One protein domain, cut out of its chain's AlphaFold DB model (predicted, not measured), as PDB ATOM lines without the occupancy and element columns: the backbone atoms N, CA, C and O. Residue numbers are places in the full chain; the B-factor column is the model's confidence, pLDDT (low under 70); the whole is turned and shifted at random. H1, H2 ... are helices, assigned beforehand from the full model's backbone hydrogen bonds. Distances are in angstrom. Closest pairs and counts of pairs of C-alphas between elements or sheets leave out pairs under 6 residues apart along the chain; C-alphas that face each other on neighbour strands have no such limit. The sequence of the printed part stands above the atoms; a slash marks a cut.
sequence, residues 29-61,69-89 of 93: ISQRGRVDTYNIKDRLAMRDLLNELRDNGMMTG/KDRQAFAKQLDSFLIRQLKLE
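This is residues 29 to 61 and 69 to 89 of the 93 residues of an uncharacterized protein of Smithella sp (UniProt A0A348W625). Two helices lie toward the two ends of a flat, open model, and the loop of residues 29 to 37 lies between them, curled beside the early turns of H2. From that loop the chain passes through residues 38 and 39 into H1, which sticks out with residues 40 to 49 and 52 to 55 standing free; beyond H1, residues 58 to 61 fold back toward the cut. The printed part has 54 residues with two named helices, H1 then H2, and no named strand; the class is all helix. The whole is extended, with a radius of gyration of the C-alphas of 15.9 A and spans of 48 by 25 by 13 A.

Start at C-alpha 29, at (8.922, -3.518, 19.362), and read on to C-alpha 40 at (1.897, 3.724, 22.815), where H1 begins. H1 holds residues 40 to 55 and measures 22.4 A from first to last C-alpha. After the cut, H2 holds residues 69 to 89, measures 30.7 A and ends at C-alpha 89, at (25.930, -1.055, 31.792).

Compare the C-alphas of H1 and H2 and you will find the helices apart, with no C-alpha of the one within 8 A of the other. Look at residues 82 to 89 of H2, which stand free. In H1 and H2 every O i to N i+4 pair is within hydrogen-bond range.

The two C-alphas farthest apart are those of Gly 57 and Glu 89, at 49.3 A. Look between residues 61 and 69 for the cut: residues 62 to 68 are not printed, and the C-alphas of Gly 61 and Lys 69 are 22.1 A apart across it. The link from H1 to H2 runs across this cut. The mean pLDDT of the printed part is 83.7, and residues 59 to 60 are under 70.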
ATOM      1  N   ILE A  29       8.663  -2.419  20.294       83.25
ATOM      2  CA  ILE A  29       8.922  -3.518  19.362       83.25
ATOM      3  C   ILE A  29       7.620  -4.306  19.209       83.25
ATOM      4  O   ILE A  29       7.093  -4.856  20.172       83.25
ATOM      5  N   SER A  30       7.081  -4.341  17.994       82.19
ATOM      6  CA  SER A  30       5.888  -5.123  17.665       82.19
ATOM      7  C   SER A  30       6.224  -6.608  17.514       82.19
ATOM      8  O   SER A  30       7.311  -6.944  17.051       82.19
ATOM      9  N   GLN A  31       5.257  -7.496  17.761       76.00
ATOM     10  CA  GLN A  31       5.383  -8.952  17.547       76.00
ATOM     11  C   GLN A  31       5.753  -9.329  16.098       76.00
ATOM     12  O   GLN A  31       6.305 -10.394  15.851       76.00
ATOM     13  N   ARG A  32       5.498  -8.427  15.138       82.56
ATOM     14  CA  ARG A  32       5.912  -8.550  13.726       82.56
ATOM     15  C   ARG A  32       7.310  -7.980  13.429       82.56
ATOM     16  O   ARG A  32       7.639  -7.716  12.278       82.56
ATOM     17  N   GLY A  33       8.110  -7.686  14.456       77.75
ATOM     18  CA  GLY A  33       9.458  -7.129  14.307       77.75
ATOM     19  C   GLY A  33       9.502  -5.700  13.754       77.75
ATOM     20  O   GLY A  33      10.482  -5.314  13.123       77.75
ATOM     21  N   ARG A  34       8.446  -4.900  13.953       80.88
ATOM     22  CA  ARG A  34       8.460  -3.462  13.625       80.88
ATOM     23  C   ARG A  34       8.903  -2.654  14.840       80.88
ATOM     24  O   ARG A  34       8.360  -2.873  15.922       80.88
ATOM     25  N   VAL A  35       9.838  -1.725  14.638       78.44
ATOM     26  CA  VAL A  35      10.154  -0.684  15.624       78.44
ATOM     27  C   VAL A  35       9.255   0.502  15.346       78.44
ATOM     28  O   VAL A  35       9.344   1.073  14.262       78.44
ATOM     29  N   ASP A  36       8.495   0.920  16.349       74.19
ATOM     30  CA  ASP A  36       7.841   2.221  16.317       74.19
ATOM     31  C   ASP A  36       8.549   3.173  17.281       74.19
ATOM     32  O   ASP A  36       8.948   2.801  18.389       74.19
ATOM     33  N   THR A  37       8.696   4.420  16.842       71.00
ATOM     34  CA  THR A  37       9.221   5.539  17.639       71.00
ATOM     35  C   THR A  37       8.109   6.382  18.269       71.00
ATOM     36  O   THR A  37       8.400   7.365  18.946       71.00
ATOM     37  N   TYR A  38       6.846   6.029  18.019       70.56
ATOM     38  CA  TYR A  38       5.664   6.789  18.423       70.56
ATOM     39  C   TYR A  38       5.158   6.402  19.817       70.56
ATOM     40  O   TYR A  38       5.591   5.421  20.422       70.56
ATOM     41  N   ASN A  39       4.220   7.199  20.327       72.75
ATOM     42  CA  ASN A  39       3.574   6.976  21.611       72.75
ATOM     43  C   ASN A  39       2.721   5.692  21.586       72.75
ATOM     44  O   ASN A  39       2.029   5.407  20.614       72.75
ATOM     45  N   ILE A  40       2.722   4.932  22.683       80.94
ATOM     46  CA  ILE A  40       1.897   3.724  22.815       80.94
ATOM     47  C   ILE A  40       0.393   4.038  22.887       80.94
ATOM     48  O   ILE A  40      -0.425   3.163  22.612       80.94
ATOM     49  N   LYS A  41       0.028   5.285  23.223       83.25
ATOM     50  CA  LYS A  41      -1.366   5.739  23.347       83.25
ATOM     51  C   LYS A  41      -2.182   5.530  22.073       83.25
ATOM     52  O   LYS A  41      -3.293   5.030  22.167       83.25
ATOM     53  N   ASP A  42      -1.620   5.818  20.901       81.06
ATOM     54  CA  ASP A  42      -2.355   5.699  19.633       81.06
ATOM     55  C   ASP A  42      -2.658   4.231  19.298       81.06
ATOM     56  O   ASP A  42      -3.758   3.884  18.867       81.06
ATOM     57  N   ARG A  43      -1.700   3.333  19.580       81.88
ATOM     58  CA  ARG A  43      -1.907   1.880  19.460       81.88
ATOM     59  C   ARG A  43      -2.962   1.370  20.440       81.88
ATOM     60  O   ARG A  43      -3.726   0.482  20.075       81.88
ATOM     61  N   LEU A  44      -2.988   1.898  21.666       86.56
ATOM     62  CA  LEU A  44      -3.990   1.537  22.671       86.56
ATOM     63  C   LEU A  44      -5.385   2.021  22.264       86.56
ATOM     64  O   LEU A  44      -6.311   1.222  22.275       86.56
ATOM     65  N   ALA A  45      -5.518   3.263  21.794       88.06
ATOM     66  CA  ALA A  45      -6.794   3.809  21.331       88.06
ATOM     67  C   ALA A  45      -7.389   2.994  20.169       88.06
ATOM     68  O   ALA A  45      -8.567   2.652  20.182       88.06
ATOM     69  N   MET A  46      -6.563   2.614  19.186       86.06
ATOM     70  CA  MET A  46      -7.004   1.745  18.087       86.06
ATOM     71  C   MET A  46      -7.368   0.333  18.559       86.06
ATOM     72  O   MET A  46      -8.307  -0.261  18.031       86.06
ATOM     73  N   ARG A  47      -6.640  -0.219  19.542       86.06
ATOM     74  CA  ARG A  47      -6.979  -1.514  20.151       86.06
ATOM     75  C   ARG A  47      -8.361  -1.454  20.787       86.06
ATOM     76  O   ARG A  47      -9.150  -2.356  20.543       86.06
ATOM     77  N   ASP A  48      -8.620  -0.425  21.583       88.81
ATOM     78  CA  ASP A  48      -9.864  -0.288  22.336       88.81
ATOM     79  C   ASP A  48     -11.053  -0.126  21.381       88.81
ATOM     80  O   ASP A  48     -11.999  -0.903  21.463       88.81
ATOM     81  N   LEU A  49     -10.929   0.739  20.365       87.88
ATOM     82  CA  LEU A  49     -11.927   0.896  19.300       87.88
ATOM     83  C   LEU A  49     -12.235  -0.425  18.573       87.88
ATOM     84  O   LEU A  49     -13.390  -0.799  18.388       87.88
ATOM     85  N   LEU A  50     -11.202  -1.147  18.126       85.94
ATOM     86  CA  LEU A  50     -11.394  -2.419  17.420       85.94
ATOM     87  C   LEU A  50     -11.969  -3.508  18.334       85.94
ATOM     88  O   LEU A  50     -12.642  -4.416  17.844       85.94
ATOM     89  N   ASN A  51     -11.696  -3.433  19.637       85.88
ATOM     90  CA  ASN A  51     -12.261  -4.349  20.614       85.88
ATOM     91  C   ASN A  51     -13.755  -4.074  20.813       85.88
ATOM     92  O   ASN A  51     -14.542  -5.008  20.720       85.88
ATOM     93  N   GLU A  52     -14.162  -2.808  20.935       87.06
ATOM     94  CA  GLU A  52     -15.578  -2.414  20.983       87.06
ATOM     95  C   GLU A  52     -16.347  -2.888  19.738       87.06
ATOM     96  O   GLU A  52     -17.443  -3.435  19.844       87.06
ATOM     97  N   LEU A  53     -15.777  -2.745  18.537       86.31
ATOM     98  CA  LEU A  53     -16.409  -3.229  17.300       86.31
ATOM     99  C   LEU A  53     -16.536  -4.760  17.245       86.31
ATOM    100  O   LEU A  53     -17.484  -5.285  16.653       86.31
ATOM    101  N   ARG A  54     -15.589  -5.485  17.851       83.56
ATOM    102  CA  ARG A  54     -15.641  -6.948  17.970       83.56
ATOM    103  C   ARG A  54     -16.703  -7.385  18.977       83.56
ATOM    104  O   ARG A  54     -17.459  -8.302  18.669       83.56
ATOM    105  N   ASP A  55     -16.780  -6.716  20.124       82.69
ATOM    106  CA  ASP A  55     -17.757  -7.002  21.180       82.69
ATOM    107  C   ASP A  55     -19.195  -6.760  20.688       82.69
ATOM    108  O   ASP A  55     -20.106  -7.515  21.021       82.69
ATOM    109  N   ASN A  56     -19.387  -5.781  19.797       84.62
ATOM    110  CA  ASN A  56     -20.661  -5.511  19.121       84.62
ATOM    111  C   ASN A  56     -20.965  -6.459  17.938       84.62
ATOM    112  O   ASN A  56     -21.910  -6.228  17.183       84.62
ATOM    113  N   GLY A  57     -20.164  -7.510  17.731       76.81
ATOM    114  CA  GLY A  57     -20.408  -8.539  16.715       76.81
ATOM    115  C   GLY A  57     -20.163  -8.106  15.263       76.81
ATOM    116  O   GLY A  57     -20.456  -8.874  14.349       76.81
ATOM    117  N   MET A  58     -19.607  -6.911  15.020       70.94
ATOM    118  CA  MET A  58     -19.373  -6.389  13.663       70.94
ATOM    119  C   MET A  58     -18.070  -6.888  13.017       70.94
ATOM    120  O   MET A  58     -17.903  -6.789  11.804       70.94
ATOM    121  N   MET A  59     -17.137  -7.433  13.802       69.38
ATOM    122  CA  MET A  59     -15.826  -7.904  13.333       69.38
ATOM    123  C   MET A  59     -15.603  -9.374  13.707       69.38
ATOM    124  O   MET A  59     -15.167  -9.683  14.813       69.38
ATOM    125  N   THR A  60     -15.863 -10.286  12.765       69.56
ATOM    126  CA  THR A  60     -15.710 -11.747  12.939       69.56
ATOM    127  C   THR A  60     -14.377 -12.308  12.415       69.56
ATOM    128  O   THR A  60     -14.116 -13.501  12.550       69.56
ATOM    129  N   GLY A  61     -13.501 -11.466  11.852       71.00
ATOM    130  CA  GLY A  61     -12.183 -11.854  11.332       71.00
ATOM    131  C   GLY A  61     -11.016 -11.396  12.215       71.00
ATOM    132  O   GLY A  61     -10.948 -10.239  12.631       71.00
ATOM    133  N   LYS A  69       8.899 -15.818   9.815       89.12
ATOM    134  CA  LYS A  69       9.654 -14.598   9.506       89.12
ATOM    135  C   LYS A  69       9.422 -13.503  10.550       89.12
ATOM    136  O   LYS A  69      10.380 -12.857  10.964       89.12
ATOM    137  N   ASP A  70       8.185 -13.345  11.022       88.25
ATOM    138  CA  ASP A  70       7.839 -12.369  12.065       88.25
ATOM    139  C   ASP A  70       8.568 -12.666  13.381       88.25
ATOM    140  O   ASP A  70       9.142 -11.764  13.995       88.25
ATOM    141  N   ARG A  71       8.637 -13.950  13.765       88.56
ATOM    142  CA  ARG A  71       9.373 -14.395  14.960       88.56
ATOM    143  C   ARG A  71      10.863 -14.081  14.867       88.56
ATOM    144  O   ARG A  71      11.443 -13.569  15.820       88.56
ATOM    145  N   GLN A  72      11.475 -14.350  13.714       91.94
ATOM    146  CA  GLN A  72      12.884 -14.031  13.473       91.94
ATOM    147  C   GLN A  72      13.140 -12.517  13.504       91.94
ATOM    148  O   GLN A  72      14.109 -12.068  14.118       91.94
ATOM    149  N   ALA A  73      12.264 -11.721  12.885       90.62
ATOM    150  CA  ALA A  73      12.384 -10.265  12.867       90.62
ATOM    151  C   ALA A  73      12.277  -9.659  14.276       90.62
ATOM    152  O   ALA A  73      13.057  -8.772  14.627       90.62
ATOM    153  N   PHE A  74      11.353 -10.167  15.098       89.56
ATOM    154  CA  PHE A  74      11.226  -9.781  16.500       89.56
ATOM    155  C   PHE A  74      12.482 -10.135  17.307       89.56
ATOM    156  O   PHE A  74      13.061  -9.255  17.946       89.56
ATOM    157  N   ALA A  75      12.943 -11.390  17.226       91.25
ATOM    158  CA  ALA A  75      14.123 -11.857  17.953       91.25
ATOM    159  C   ALA A  75      15.366 -11.013  17.630       91.25
ATOM    160  O   ALA A  75      16.058 -10.567  18.541       91.25
ATOM    161  N   LYS A  76      15.591 -10.692  16.348       92.62
ATOM    162  CA  LYS A  76      16.707  -9.837  15.912       92.62
ATOM    163  C   LYS A  76      16.669  -8.442  16.547       92.62
ATOM    164  O   LYS A  76      17.710  -7.888  16.898       92.62
ATOM    165  N   GLN A  77      15.486  -7.842  16.674       89.25
ATOM    166  CA  GLN A  77      15.360  -6.512  17.275       89.25
ATOM    167  C   GLN A  77      15.488  -6.523  18.791       89.25
ATOM    168  O   GLN A  77      16.048  -5.575  19.349       89.25
ATOM    169  N   LEU A  78      14.990  -7.575  19.438       90.06
ATOM    170  CA  LEU A  78      15.154  -7.776  20.870       90.06
ATOM    171  C   LEU A  78      16.631  -7.978  21.226       90.06
ATOM    172  O   LEU A  78      17.137  -7.300  22.115       90.06
ATOM    173  N   ASP A  79      17.333  -8.831  20.484       93.31
ATOM    174  CA  ASP A  79      18.758  -9.099  20.683       93.31
ATOM    175  C   ASP A  79      19.605  -7.820  20.546       93.31
ATOM    176  O   ASP A  79      20.341  -7.436  21.455       93.31
ATOM    177  N   SER A  80      19.380  -7.049  19.477       89.62
ATOM    178  CA  SER A  80      20.025  -5.742  19.287       89.62
ATOM    179  C   SER A  80      19.739  -4.756  20.430       89.62
ATOM    180  O   SER A  80      20.606  -3.960  20.804       89.62
ATOM    181  N   PHE A  81      18.529  -4.792  20.998       88.12
ATOM    182  CA  PHE A  81      18.179  -3.966  22.150       88.12
ATOM    183  C   PHE A  81      18.946  -4.393  23.409       88.12
ATOM    184  O   PHE A  81      19.508  -3.528  24.082       88.12
ATOM    185  N   LEU A  82      19.022  -5.695  23.699       90.19
ATOM    186  CA  LEU A  82      19.725  -6.230  24.868       90.19
ATOM    187  C   LEU A  82      21.227  -5.937  24.818       90.19
ATOM    188  O   LEU A  82      21.773  -5.413  25.788       90.19
ATOM    189  N   ILE A  83      21.876  -6.167  23.671       91.88
ATOM    190  CA  ILE A  83      23.304  -5.862  23.471       91.88
ATOM    191  C   ILE A  83      23.592  -4.387  23.777       91.88
ATOM    192  O   ILE A  83      24.572  -4.057  24.448       91.88
ATOM    193  N   ARG A  84      22.716  -3.480  23.327       86.88
ATOM    194  CA  ARG A  84      22.860  -2.047  23.606       86.88
ATOM    195  C   ARG A  84      22.737  -1.734  25.098       86.88
ATOM    196  O   ARG A  84      23.486  -0.890  25.580       86.88
ATOM    197  N   GLN A  85      21.816  -2.376  25.818       87.25
ATOM    198  CA  GLN A  85      21.671  -2.169  27.265       87.25
ATOM    199  C   GLN A  85      22.888  -2.686  28.038       87.25
ATOM    200  O   GLN A  85      23.406  -1.970  28.888       87.25
ATOM    201  N   LEU A  86      23.394  -3.870  27.685       89.50
ATOM    202  CA  LEU A  86      24.583  -4.449  28.317       89.50
ATOM    203  C   LEU A  86      25.829  -3.584  28.093       89.50
ATOM    204  O   LEU A  86      26.602  -3.354  29.020       89.50
ATOM    205  N   LYS A  87      26.006  -3.037  26.883       87.06
ATOM    206  CA  LYS A  87      27.105  -2.105  26.596       87.06
ATOM    207  C   LYS A  87      27.036  -0.852  27.475       87.06
ATOM    208  O   LYS A  87      28.046  -0.450  28.040       87.06
ATOM    209  N   LEU A  88      25.844  -0.271  27.623       82.19
ATOM    210  CA  LEU A  88      25.635   0.898  28.483       82.19
ATOM    211  C   LEU A  88      25.895   0.596  29.965       82.19
ATOM    212  O   LEU A  88      26.341   1.484  30.686       82.19
ATOM    213  N   GLU A  89      25.612  -0.625  30.426       80.25
ATOM    214  CA  GLU A  89      25.930  -1.055  31.792       80.25
ATOM    215  C   GLU A  89      27.444  -1.181  32.005       80.25
ATOM    216  O   GLU A  89      27.962  -0.695  33.008       80.25
TER     217      GLU A  89